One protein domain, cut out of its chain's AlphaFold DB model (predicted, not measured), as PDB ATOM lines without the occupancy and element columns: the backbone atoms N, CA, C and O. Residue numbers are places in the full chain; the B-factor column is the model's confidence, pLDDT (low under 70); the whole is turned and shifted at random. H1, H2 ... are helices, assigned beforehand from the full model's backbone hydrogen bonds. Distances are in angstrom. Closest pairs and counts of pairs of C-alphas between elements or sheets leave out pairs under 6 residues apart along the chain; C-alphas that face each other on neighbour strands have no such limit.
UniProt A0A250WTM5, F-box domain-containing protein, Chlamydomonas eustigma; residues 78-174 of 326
ATOM      1  N   THR A  78     169.297 200.252 178.574       78.88
ATOM      2  CA  THR A  78     169.914 200.390 179.901       78.88
ATOM      3  C   THR A  78     170.823 199.209 180.246       78.88
ATOM      4  O   THR A  78     171.787 199.388 180.985       78.88
ATOM      5  N   SER A  79     170.574 198.020 179.683       85.19
ATOM      6  CA  SER A  79     171.395 196.816 179.875       85.19
ATOM      7  C   SER A  79     172.594 196.728 178.929       85.19
ATOM      8  O   SER A  79     173.466 195.882 179.122       85.19
ATOM      9  N   SER A  80     172.622 197.532 177.863       84.44
ATOM     10  CA  SER A  80     173.700 197.507 176.872       84.44
ATOM     11  C   SER A  80     174.952 198.234 177.383       84.44
ATOM     12  O   SER A  80     174.828 199.316 177.960       84.44
ATOM     13  N   PRO A  81     176.170 197.712 177.131       86.44
ATOM     14  CA  PRO A  81     177.403 198.434 177.436       86.44
ATOM     15  C   PRO A  81     177.443 199.793 176.732       86.44
ATOM     16  O   PRO A  81     177.071 199.906 175.556       86.44
ATOM     17  N   LYS A  82     177.935 200.823 177.429       82.00
ATOM     18  CA  LYS A  82     177.995 202.199 176.908       82.00
ATOM     19  C   LYS A  82     178.748 202.276 175.579       82.00
ATOM     20  O   LYS A  82     178.351 203.021 174.694       82.00
ATOM     21  N   GLU A  83     179.780 201.459 175.399       81.62
ATOM     22  CA  GLU A  83     180.618 201.418 174.202       81.62
ATOM     23  C   GLU A  83     179.810 200.986 172.975       81.62
ATOM     24  O   GLU A  83     179.985 201.530 171.884       81.62
ATOM     25  N   VAL A  84     178.879 200.044 173.158       83.88
ATOM     26  CA  VAL A  84     177.976 199.579 172.099       83.88
ATOM     27  C   VAL A  84     176.994 200.684 171.732       83.88
ATOM     28  O   VAL A  84     176.776 200.941 170.550       83.88
ATOM     29  N   LEU A  85     176.442 201.382 172.724       88.06
ATOM     30  CA  LEU A  85     175.513 202.485 172.488       88.06
ATOM     31  C   LEU A  85     176.202 203.659 171.789       88.06
ATOM     32  O   LEU A  85     175.701 204.133 170.776       88.06
ATOM     33  N   VAL A  86     177.389 204.068 172.241       85.94
ATOM     34  CA  VAL A  86     178.208 205.089 171.564       85.94
ATOM     35  C   VAL A  86     178.554 204.641 170.144       85.94
ATOM     36  O   VAL A  86     178.507 205.443 169.213       85.94
ATOM     37  N   LYS A  87     178.818 203.347 169.924       83.62
ATOM     38  CA  LYS A  87     179.021 202.809 168.575       83.62
ATOM     39  C   LYS A  87     177.784 202.926 167.699       83.62
ATOM     40  O   LYS A  87     177.923 203.305 166.538       83.62
ATOM     41  N   ILE A  88     176.600 202.648 168.229       87.75
ATOM     42  CA  ILE A  88     175.336 202.829 167.507       87.75
ATOM     43  C   ILE A  88     175.127 204.312 167.180       87.75
ATOM     44  O   ILE A  88     174.910 204.654 166.018       87.75
ATOM     45  N   LEU A  89     175.279 205.193 168.172       89.44
ATOM     46  CA  LEU A  89     175.139 206.640 168.008       89.44
ATOM     47  C   LEU A  89     176.161 207.225 167.036       89.44
ATOM     48  O   LEU A  89     175.869 208.215 166.376       89.44
ATOM     49  N   SER A  90     177.330 206.597 166.882       86.25
ATOM     50  CA  SER A  90     178.335 207.065 165.930       86.25
ATOM     51  C   SER A  90     177.785 207.157 164.508       86.25
ATOM     52  O   SER A  90     178.151 208.084 163.798       86.25
ATOM     53  N   PHE A  91     176.867 206.276 164.098       85.62
ATOM     54  CA  PHE A  91     176.292 206.283 162.747       85.62
ATOM     55  C   PHE A  91     175.335 207.445 162.468       85.62
ATOM     56  O   PHE A  91     174.956 207.633 161.314       85.62
ATOM     57  N   LEU A  92     174.943 208.201 163.492       90.56
ATOM     58  CA  LEU A  92     173.994 209.294 163.363       90.56
ATOM     59  C   LEU A  92     174.664 210.576 162.862       90.56
ATOM     60  O   LEU A  92     175.861 210.807 163.056       90.56
ATOM     61  N   SER A  93     173.863 211.411 162.204       91.12
ATOM     62  CA  SER A  93     174.245 212.773 161.843       91.12
ATOM     63  C   SER A  93     174.282 213.680 163.081       91.12
ATOM     64  O   SER A  93     173.767 213.324 164.144       91.12
ATOM     65  N   ALA A  94     174.867 214.874 162.954       91.25
ATOM     66  CA  ALA A  94     174.857 215.852 164.045       91.25
ATOM     67  C   ALA A  94     173.422 216.257 164.430       91.25
ATOM     68  O   ALA A  94     173.119 216.426 165.610       91.25
ATOM     69  N   ASP A  95     172.535 216.362 163.438       91.50
ATOM     70  CA  ASP A  95     171.126 216.708 163.638       91.50
ATOM     71  C   ASP A  95     170.367 215.595 164.380       91.50
ATOM     72  O   ASP A  95     169.619 215.847 165.326       91.50
ATOM     73  N   ASP A  96     170.616 214.337 164.012       94.38
ATOM     74  CA  ASP A  96     169.983 213.190 164.664       94.38
ATOM     75  C   ASP A  96     170.505 212.974 166.086       94.38
ATOM     76  O   ASP A  96     169.717 212.653 166.975       94.38
ATOM     77  N   LEU A  97     171.796 213.215 166.345       93.50
ATOM     78  CA  LEU A  97     172.335 213.207 167.708       93.50
ATOM     79  C   LEU A  97     171.639 214.243 168.593       93.50
ATOM     80  O   LEU A  97     171.295 213.932 169.731       93.50
ATOM     81  N   SER A  98     171.376 215.444 168.073       91.81
ATOM     82  CA  SER A  98     170.641 216.477 168.809       91.81
ATOM     83  C   SER A  98     169.191 216.102 169.090       91.81
ATOM     84  O   SER A  98     168.675 216.452 170.151       91.81
ATOM     85  N   LYS A  99     168.529 215.372 168.187       93.06
ATOM     86  CA  LYS A  99     167.172 214.847 168.419       93.06
ATOM     87  C   LYS A  99     167.178 213.719 169.447       93.06
ATOM     88  O   LYS A  99     166.362 213.714 170.361       93.06
ATOM     89  N   VAL A 100     168.135 212.797 169.345       93.69
ATOM     90  CA  VAL A 100     168.328 211.697 170.303       93.69
ATOM     91  C   VAL A 100     168.657 212.225 171.702       93.69
ATOM     92  O   VAL A 100     168.194 211.674 172.697       93.69
ATOM     93  N   ALA A 101     169.378 213.341 171.805       93.50
ATOM     94  CA  ALA A 101     169.663 213.978 173.086       93.50
ATOM     95  C   ALA A 101     168.400 214.439 173.839       93.50
ATOM     96  O   ALA A 101     168.434 214.580 175.060       93.50
ATOM     97  N   GLN A 102     167.297 214.685 173.126       93.19
ATOM     98  CA  GLN A 102     166.042 215.191 173.692       93.19
ATOM     99  C   GLN A 102     165.109 214.075 174.179       93.19
ATOM    100  O   GLN A 102     164.100 214.363 174.817       93.19
ATOM    101  N   THR A 103     165.413 212.802 173.903       93.44
ATOM    102  CA  THR A 103     164.488 211.704 174.224       93.44
ATOM    103  C   THR A 103     164.576 211.254 175.681       93.44
ATOM    104  O   THR A 103     163.551 210.990 176.303       93.44
ATOM    105  N   CYS A 104     165.786 211.118 176.239       90.69
ATOM    106  CA  CYS A 104     165.994 210.732 177.640       90.69
ATOM    107  C   CYS A 104     167.391 211.122 178.148       90.69
ATOM    108  O   CYS A 104     168.308 211.332 177.357       90.69
ATOM    109  N   SER A 105     167.579 211.162 179.471       91.31
ATOM    110  CA  SER A 105     168.841 211.579 180.112       91.31
ATOM    111  C   SER A 105     170.042 210.682 179.775       91.31
ATOM    112  O   SER A 105     171.164 211.174 179.632       91.31
ATOM    113  N   LEU A 106     169.815 209.375 179.596       90.56
ATOM    114  CA  LEU A 106     170.854 208.434 179.165       90.56
ATOM    115  C   LEU A 106     171.368 208.806 177.769       90.56
ATOM    116  O   LEU A 106     172.568 208.982 177.571       90.56
ATOM    117  N   LEU A 107     170.455 208.964 176.812       91.06
ATOM    118  CA  LEU A 107     170.792 209.315 175.434       91.06
ATOM    119  C   LEU A 107     171.325 210.744 175.322       91.06
ATOM    120  O   LEU A 107     172.232 210.984 174.534       91.06
ATOM    121  N   GLN A 108     170.860 211.664 176.169       93.06
ATOM    122  CA  GLN A 108     171.445 212.994 176.313       93.06
ATOM    123  C   GLN A 108     172.928 212.910 176.680       93.06
ATOM    124  O   GLN A 108     173.762 213.495 175.990       93.06
ATOM    125  N   THR A 109     173.264 212.135 177.712       91.81
ATOM    126  CA  THR A 109     174.652 211.947 178.157       91.81
ATOM    127  C   THR A 109     175.500 211.318 177.054       91.81
ATOM    128  O   THR A 109     176.526 211.873 176.670       91.81
ATOM    129  N   LEU A 110     175.030 210.209 176.478       91.19
ATOM    130  CA  LEU A 110     175.760 209.480 175.441       91.19
ATOM    131  C   LEU A 110     175.925 210.292 174.148       91.19
ATOM    132  O   LEU A 110     176.957 210.199 173.492       91.19
ATOM    133  N   SER A 111     174.941 211.118 173.783       92.75
ATOM    134  CA  SER A 111     175.021 211.990 172.604       92.75
ATOM    135  C   SER A 111     176.057 213.103 172.755       92.75
ATOM    136  O   SER A 111     176.504 213.650 171.753       92.75
ATOM    137  N   CYS A 112     176.447 213.451 173.984       89.06
ATOM    138  CA  CYS A 112     177.455 214.469 174.274       89.06
ATOM    139  C   CYS A 112     178.880 213.902 174.333       89.06
ATOM    140  O   CYS A 112     179.816 214.665 174.564       89.06
ATOM    141  N   GLU A 113     179.060 212.598 174.100       88.88
ATOM    142  CA  GLU A 113     180.372 211.957 174.136       88.88
ATOM    143  C   GLU A 113     181.361 212.636 173.171       88.88
ATOM    144  O   GLU A 113     181.087 212.721 171.966       88.88
ATOM    145  N   PRO A 114     182.529 213.101 173.661       85.31
ATOM    146  CA  PRO A 114     183.496 213.857 172.866       85.31
ATOM    147  C   PRO A 114     183.894 213.169 171.559       85.31
ATOM    148  O   PRO A 114     184.024 213.825 170.527       85.31
ATOM    149  N   LEU A 115     184.023 211.839 171.581       82.25
ATOM    150  CA  LEU A 115     184.431 211.031 170.429       82.25
ATOM    151  C   LEU A 115     183.441 211.119 169.257       82.25
ATOM    152  O   LEU A 115     183.866 211.096 168.101       82.25
ATOM    153  N   LEU A 116     182.138 211.261 169.528       87.06
ATOM    154  CA  LEU A 116     181.111 211.395 168.487       87.06
ATOM    155  C   LEU A 116     181.284 212.706 167.716       87.06
ATOM    156  O   LEU A 116     181.341 212.717 166.486       87.06
ATOM    157  N   TRP A 117     181.430 213.807 168.451       87.75
ATOM    158  CA  TRP A 117     181.573 215.147 167.884       87.75
ATOM    159  C   TRP A 117     182.926 215.350 167.218       87.75
ATOM    160  O   TRP A 117     183.006 215.936 166.144       87.75
ATOM    161  N   CYS A 118     183.978 214.797 167.814       82.56
ATOM    162  CA  CYS A 118     185.320 214.771 167.252       82.56
ATOM    163  C   CYS A 118     185.330 214.078 165.877       82.56
ATOM    164  O   CYS A 118     185.840 214.612 164.890       82.56
ATOM    165  N   ARG A 119     184.662 212.922 165.773       81.31
ATOM    166  CA  ARG A 119     184.496 212.180 164.517       81.31
ATOM    167  C   ARG A 119     183.735 212.978 163.457       81.31
ATOM    168  O   ARG A 119     184.186 213.048 162.311       81.31
ATOM    169  N   LEU A 120     182.606 213.577 163.833       84.50
ATOM    170  CA  LEU A 120     181.801 214.420 162.942       84.50
ATOM    171  C   LEU A 120     182.589 215.636 162.449       84.50
ATOM    172  O   LEU A 120     182.560 215.942 161.258       84.50
ATOM    173  N   PHE A 121     183.337 216.280 163.344       84.56
ATOM    174  CA  PHE A 121     184.183 217.419 163.018       84.56
ATOM    175  C   PHE A 121     185.240 217.047 161.976       84.56
ATOM    176  O   PHE A 121     185.306 217.648 160.904       84.56
ATOM    177  N   PHE A 122     186.018 215.991 162.223       77.44
ATOM    178  CA  PHE A 122     187.072 215.601 161.286       77.44
ATOM    179  C   PHE A 122     186.562 215.114 159.948       77.44
ATOM    180  O   PHE A 122     187.267 215.258 158.954       77.44
ATOM    181  N   SER A 123     185.381 214.506 159.904       77.25
ATOM    182  CA  SER A 123     184.832 214.098 158.619       77.25
ATOM    183  C   SER A 123     184.487 215.289 157.727       77.25
ATOM    184  O   SER A 123     184.463 215.119 156.511       77.25
ATOM    185  N   ARG A 124     184.188 216.457 158.307       82.19
ATOM    186  CA  ARG A 124     183.754 217.638 157.558       82.19
ATOM    187  C   ARG A 124     184.886 218.625 157.294       82.19
ATOM    188  O   ARG A 124     184.999 219.104 156.173       82.19
ATOM    189  N   TRP A 125     185.734 218.890 158.286       81.50
ATOM    190  CA  TRP A 125     186.803 219.896 158.184       81.50
ATOM    191  C   TRP A 125     188.223 219.316 158.180       81.50
ATOM    192  O   TRP A 125     189.170 220.033 157.873       81.50
ATOM    193  N   GLY A 126     188.395 218.025 158.476       73.56
ATOM    194  CA  GLY A 126     189.720 217.418 158.617       73.56
ATOM    195  C   GLY A 126     190.439 217.813 159.913       73.56
ATOM    196  O   GLY A 126     189.898 218.519 160.762       73.56
ATOM    197  N   LEU A 127     191.655 217.288 160.097       66.44
ATOM    198  CA  LEU A 127     192.500 217.575 161.261       66.44
ATOM    199  C   LEU A 127     193.318 218.844 160.995       66.44
ATOM    200  O   LEU A 127     194.102 218.869 160.048       66.44
ATOM    201  N   THR A 128     193.207 219.845 161.861       60.50
ATOM    202  CA  THR A 128     194.149 220.976 161.907       60.50
ATOM    203  C   THR A 128     194.937 220.931 163.214       60.50
ATOM    204  O   THR A 128     194.421 220.467 164.233       60.50
ATOM    205  N   GLU A 129     196.196 221.378 163.215       54.03
ATOM    206  CA  GLU A 129     197.059 221.297 164.409       54.03
ATOM    207  C   GLU A 129     196.446 222.025 165.622       54.03
ATOM    208  O   GLU A 129     196.459 221.497 166.734       54.03
ATOM    209  N   GLU A 130     195.769 223.149 165.374       57.72
ATOM    210  CA  GLU A 130     195.059 223.971 166.366       57.72
ATOM    211  C   GLU A 130     193.862 223.267 167.028       57.72
ATOM    212  O   GLU A 130     193.432 223.639 168.120       57.72
ATOM    213  N   THR A 131     193.290 222.245 166.384       58.53
ATOM    214  CA  THR A 131     192.106 221.539 166.914       58.53
ATOM    215  C   THR A 131     192.457 220.432 167.901       58.53
ATOM    216  O   THR A 131     191.574 219.952 168.607       58.53
ATOM    217  N   SER A 132     193.735 220.050 168.001       55.25
ATOM    218  CA  SER A 132     194.179 218.939 168.850       55.25
ATOM    219  C   SER A 132     194.115 219.221 170.359       55.25
ATOM    220  O   SER A 132     194.097 218.276 171.145       55.25
ATOM    221  N   GLU A 133     194.017 220.491 170.762       58.12
ATOM    222  CA  GLU A 133     194.053 220.924 172.170       58.12
ATOM    223  C   GLU A 133     192.665 221.223 172.771       58.12
ATOM    224  O   GLU A 133     192.552 221.536 173.958       58.12
ATOM    225  N   LYS A 134     191.580 221.147 171.988       62.47
ATOM    226  CA  LYS A 134     190.247 221.553 172.461       62.47
ATOM    227  C   LYS A 134     189.531 220.435 173.229       62.47
ATOM    228  O   LYS A 134     189.367 219.322 172.741       62.47
ATOM    229  N   VAL A 135     189.027 220.775 174.421       66.12
ATOM    230  CA  VAL A 135     188.368 219.836 175.354       66.12
ATOM    231  C   VAL A 135     186.886 219.592 175.015       66.12
ATOM    232  O   VAL A 135     186.359 218.520 175.300       66.12
ATOM    233  N   ASN A 136     186.201 220.546 174.368       87.12
ATOM    234  CA  ASN A 136     184.772 220.434 174.030       87.12
ATOM    235  C   ASN A 136     184.534 220.369 172.511       87.12
ATOM    236  O   ASN A 136     184.298 221.381 171.847       87.12
ATOM    237  N   TRP A 137     184.563 219.151 171.970       86.88
ATOM    238  CA  TRP A 137     184.357 218.878 170.545       86.88
ATOM    239  C   TRP A 137     182.965 219.256 170.031       86.88
ATOM    240  O   TRP A 137     182.833 219.648 168.874       86.88
ATOM    241  N   LYS A 138     181.932 219.176 170.876       90.31
ATOM    242  CA  LYS A 138     180.562 219.550 170.503       90.31
ATOM    243  C   LYS A 138     180.449 221.049 170.246       90.31
ATOM    244  O   LYS A 138     179.935 221.454 169.210       90.31
ATOM    245  N   ALA A 139     180.966 221.866 171.164       89.88
ATOM    246  CA  ALA A 139     180.981 223.318 170.998       89.88
ATOM    247  C   ALA A 139     181.792 223.729 169.759       89.88
ATOM    248  O   ALA A 139     181.330 224.533 168.955       89.88
ATOM    249  N   LEU A 140     182.959 223.105 169.562       89.06
ATOM    250  CA  LEU A 140     183.802 223.341 168.392       89.06
ATOM    251  C   LEU A 140     183.088 223.017 167.072       89.06
ATOM    252  O   LEU A 140     183.228 223.760 166.102       89.06
ATOM    253  N   TYR A 141     182.332 221.916 167.032       91.31
ATOM    254  CA  TYR A 141     181.548 221.533 165.860       91.31
ATOM    255  C   TYR A 141     180.545 222.620 165.476       91.31
ATOM    256  O   TYR A 141     180.508 223.027 164.316       91.31
ATOM    257  N   TYR A 142     179.766 223.114 166.441       91.88
ATOM    258  CA  TYR A 142     178.774 224.155 166.174       91.88
ATOM    259  C   TYR A 142     179.409 225.489 165.792       91.88
ATOM    260  O   TYR A 142     178.932 226.130 164.863       91.88
ATOM    261  N   GLU A 143     180.512 225.875 166.434       92.19
ATOM    262  CA  GLU A 143     181.237 227.100 166.084       92.19
ATOM    263  C   GLU A 143     181.745 227.058 164.630       92.19
ATOM    264  O   GLU A 143     181.634 228.035 163.887       92.19
ATOM    265  N   ALA A 144     182.301 225.922 164.200       90.44
ATOM    266  CA  ALA A 144     182.767 225.747 162.827       90.44
ATOM    267  C   ALA A 144     181.608 225.680 161.819       90.44
ATOM    268  O   ALA A 144     181.694 226.294 160.754       90.44
ATOM    269  N   ASP A 145     180.518 224.984 162.160       92.94
ATOM    270  CA  ASP A 145     179.307 224.910 161.336       92.94
ATOM    271  C   ASP A 145     178.666 226.284 161.133       92.94
ATOM    272  O   ASP A 145     178.291 226.628 160.012       92.94
ATOM    273  N   GLU A 146     178.593 227.093 162.189       91.56
ATOM    274  CA  GLU A 146     178.062 228.451 162.135       91.56
ATOM    275  C   GLU A 146     178.926 229.346 161.242       91.56
ATOM    276  O   GLU A 146     178.404 230.034 160.361       91.56
ATOM    277  N   LYS A 147     180.254 229.309 161.412       92.31
ATOM    278  CA  LYS A 147     181.181 230.078 160.568       92.31
ATOM    279  C   LYS A 147     181.062 229.687 159.096       92.31
ATOM    280  O   LYS A 147     180.974 230.573 158.246       92.31
ATOM    281  N   GLU A 148     181.024 228.389 158.792       92.19
ATOM    282  CA  GLU A 148     180.857 227.899 157.419       92.19
ATOM    283  C   GLU A 148     179.500 228.318 156.840       92.19
ATOM    284  O   GLU A 148     179.429 228.798 155.707       92.19
ATOM    285  N   THR A 149     178.427 228.175 157.620       92.25
ATOM    286  CA  THR A 149     177.065 228.518 157.203       92.25
ATOM    287  C   THR A 149     176.943 230.006 156.900       92.25
ATOM    288  O   THR A 149     176.526 230.380 155.805       92.25
ATOM    289  N   ASN A 150     177.389 230.858 157.824       93.12
ATOM    290  CA  ASN A 150     177.355 232.308 157.661       93.12
ATOM    291  C   ASN A 150     178.197 232.765 156.470       93.12
ATOM    292  O   ASN A 150     177.763 233.626 155.707       93.12
ATOM    293  N   HIS A 151     179.382 232.182 156.278       92.69
ATOM    294  CA  HIS A 151     180.214 232.487 155.119       92.69
ATOM    295  C   HIS A 151     179.518 232.097 153.807       92.69
ATOM    296  O   HIS A 151     179.488 232.889 152.866       92.69
ATOM    297  N   ALA A 152     178.932 230.899 153.743       90.75
ATOM    298  CA  ALA A 152     178.271 230.399 152.542       90.75
ATOM    299  C   ALA A 152     177.037 231.233 152.166       90.75
ATOM    300  O   ALA A 152     176.878 231.583 151.001       90.75
ATOM    301  N   VAL A 153     176.204 231.590 153.146       93.12
ATOM    302  CA  VAL A 153     174.994 232.394 152.921       93.12
ATOM    303  C   VAL A 153     175.351 233.826 152.525       93.12
ATOM    304  O   VAL A 153     174.797 234.340 151.562       93.12
ATOM    305  N   ARG A 154     176.318 234.463 153.202       93.25
ATOM    306  CA  ARG A 154     176.747 235.840 152.874       93.25
ATOM    307  C   ARG A 154     177.430 235.961 151.516       93.25
ATOM    308  O   ARG A 154     177.416 237.033 150.926       93.25
ATOM    309  N   SER A 155     178.057 234.885 151.050       92.56
ATOM    310  CA  SER A 155     178.705 234.848 149.735       92.56
ATOM    311  C   SER A 155     177.715 234.554 148.602       92.56
ATOM    312  O   SER A 155     178.085 234.670 147.434       92.56
ATOM    313  N   ALA A 156     176.486 234.138 148.924       92.25
ATOM    314  CA  ALA A 156     175.467 233.794 147.943       92.25
ATOM    315  C   ALA A 156     174.667 235.036 147.501       92.25
ATOM    316  O   ALA A 156     174.420 235.927 148.315       92.25
ATOM    317  N   PRO A 157     174.206 235.087 146.236       94.69
ATOM    318  CA  PRO A 157     173.218 236.072 145.802       94.69
ATOM    319  C   PRO A 157     171.950 236.007 146.665       94.69
ATOM    320  O   PRO A 157     171.520 234.909 147.025       94.69
ATOM    321  N   ASP A 158     171.326 237.156 146.940       93.88
ATOM    322  CA  ASP A 158     170.163 237.276 147.841       93.88
ATOM    323  C   ASP A 158     169.027 236.300 147.496       93.88
ATOM    324  O   ASP A 158     168.444 235.668 148.376       93.88
ATOM    325  N   GLU A 159     168.772 236.099 146.203       95.56
ATOM    326  CA  GLU A 159     167.734 235.201 145.682       95.56
ATOM    327  C   GLU A 159     167.969 233.719 146.026       95.56
ATOM    328  O   GLU A 159     167.023 232.935 146.076       95.56
ATOM    329  N   LEU A 160     169.224 233.323 146.266       93.69
ATOM    330  CA  LEU A 160     169.625 231.935 146.517       93.69
ATOM    331  C   LEU A 160     169.973 231.659 147.981       93.69
ATOM    332  O   LEU A 160     170.246 230.509 148.325       93.69
ATOM    333  N   GLN A 161     169.951 232.661 148.860       92.25
ATOM    334  CA  GLN A 161     170.337 232.484 150.264       92.25
ATOM    335  C   GLN A 161     169.539 231.374 150.964       92.25
ATOM    336  O   GLN A 161     170.115 230.596 151.725       92.25
ATOM    337  N   SER A 162     168.241 231.238 150.666       92.69
ATOM    338  CA  SER A 162     167.386 230.166 151.200       92.69
ATOM    339  C   SER A 162     167.876 228.769 150.806       92.69
ATOM    340  O   SER A 162     167.979 227.883 151.652       92.69
ATOM    341  N   VAL A 163     168.280 228.589 149.547       94.50
ATOM    342  CA  VAL A 163     168.843 227.328 149.047       94.50
ATOM    343  C   VAL A 163     170.161 227.009 149.753       94.50
ATOM    344  O   VAL A 163     170.425 225.854 150.083       94.50
ATOM    345  N   PHE A 164     170.987 228.020 150.030       92.12
ATOM    346  CA  PHE A 164     172.230 227.831 150.778       92.12
ATOM    347  C   PHE A 164     171.971 227.455 152.241       92.12
ATOM    348  O   PHE A 164     172.670 226.589 152.763       92.12
ATOM    349  N   TRP A 165     170.946 228.017 152.886       90.81
ATOM    350  CA  TRP A 165     170.512 227.568 154.212       90.81
ATOM    351  C   TRP A 165     170.096 226.095 154.213       90.81
ATOM    352  O   TRP A 165     170.559 225.322 155.059       90.81
ATOM    353  N   ASP A 166     169.286 225.683 153.238       91.06
ATOM    354  CA  ASP A 166     168.855 224.292 153.095       91.06
ATOM    355  C   ASP A 166     170.025 223.354 152.782       91.06
ATOM    356  O   ASP A 166     170.101 222.253 153.329       91.06
ATOM    357  N   LEU A 167     170.999 223.799 151.984       91.62
ATOM    358  CA  LEU A 167     172.225 223.050 151.714       91.62
ATOM    359  C   LEU A 167     173.037 222.815 152.995       91.62
ATOM    360  O   LEU A 167     173.511 221.702 153.229       91.62
ATOM    361  N   GLN A 168     173.192 223.833 153.846       90.94
ATOM    362  CA  GLN A 168     173.905 223.689 155.120       90.94
ATOM    363  C   GLN A 168     173.138 222.785 156.093       90.94
ATOM    364  O   GLN A 168     173.738 221.951 156.775       90.94
ATOM    365  N   ARG A 169     171.801 222.859 156.097       88.19
ATOM    366  CA  ARG A 169     170.950 221.919 156.842       88.19
ATOM    367  C   ARG A 169     171.135 220.480 156.345       88.19
ATOM    368  O   ARG A 169     171.323 219.580 157.161       88.19
ATOM    369  N   ALA A 170     171.158 220.259 155.031       88.94
ATOM    370  CA  ALA A 170     171.392 218.944 154.436       88.94
ATOM    371  C   ALA A 170     172.795 218.393 154.754       88.94
ATOM    372  O   ALA A 170     172.940 217.208 155.065       88.94
ATOM    373  N   LYS A 171     173.827 219.250 154.761       86.25
ATOM    374  CA  LYS A 171     175.177 218.875 155.211       86.25
ATOM    375  C   LYS A 171     175.175 218.377 156.658       86.25
ATOM    376  O   LYS A 171     175.747 217.325 156.929       86.25
ATOM    377  N   ARG A 172     174.501 219.077 157.580       86.50
ATOM    378  CA  ARG A 172     174.376 218.643 158.988       86.50
ATOM    379  C   ARG A 172     173.628 217.319 159.156       86.50
ATOM    380  O   ARG A 172     173.970 216.551 160.051       86.50
ATOM    381  N   ALA A 173     172.642 217.060 158.299       88.00
ATOM    382  CA  ALA A 173     171.860 215.823 158.282       88.00
ATOM    383  C   ALA A 173     172.590 214.645 157.605       88.00
ATOM    384  O   ALA A 173     172.122 213.507 157.640       88.00
ATOM    385  N   THR A 174     173.746 214.889 156.983       82.75
ATOM    386  CA  THR A 174     174.511 213.834 156.319       82.75
ATOM    387  C   THR A 174     175.134 212.900 157.359       82.75
ATOM    388  O   THR A 174     175.975 213.299 158.163       82.75
TER     389      THR A 174
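Overview. This is residues 78 to 174 of the 326 residues of the protein "F-box domain-containing protein" of Chlamydomonas eustigma (UniProt A0A250WTM5). A long helical hairpin, H6 and H7, makes one end of this domain, and the short helices H1, H2 and H3 cluster at the other. H4 packs on residues 137 to 141 of H6, residues 172 to 173 of H7 reach H2, and H5 loops out to one side. The printed part has 97 residues with seven named helices, H1 to H7 in order, and no named strand: all helix. It is only just loose, close to compact, with a radius of gyration of the C-alphas of 15.2 A, and spans 52 by 32 by 18 A.

Arrangement. H1, residues 82 to 90, touches H3, residues 105 to 111, at a steep tilt of 60 degrees; their closest C-alphas, Val 86 and Leu 110, are 6.3 A apart. H2, residues 94 to 100, forms a hairpin with H3; C-alphas 97 and 111 are closest, 5.7 A. H4, residues 114 to 125, touches H6, residues 137 to 154, at a shallow tilt of 28 degrees; C-alphas 117 and 138 are closest, 5.2 A. H6 and H7, residues 158 to 173, form a hairpin at 23 degrees; C-alphas 153 and 161 are closest, 5.4 A. H7 touches H2 with residues 172 to 173 alone; C-alphas 173 and 95 are closest, 5.5 A. H5, residues 129 to 133, is apart from H4 and H6. Every O i to N i+4 pair is within hydrogen-bond range in H1, H2, H3, H4 and H6, against 10 of 12 in H7 and 0 of 1 in H5, where 1 of 2 O i to N i+3 pairs is.

Along the chain. H1 begins at C-alpha 82 (177.995, 202.199, 176.908). H4 is 16.2 A long, H6 25.6 A and H7 23.9 A, ending at C-alpha 173 (171.860, 215.823, 158.282).

Size, cuts and confidence. The farthest C-alphas, Ser 79 and Pro 157, are 52.0 A apart. The printed part has no cut, and its links between helices are tight. Residues 127 to 135 have pLDDT under 70.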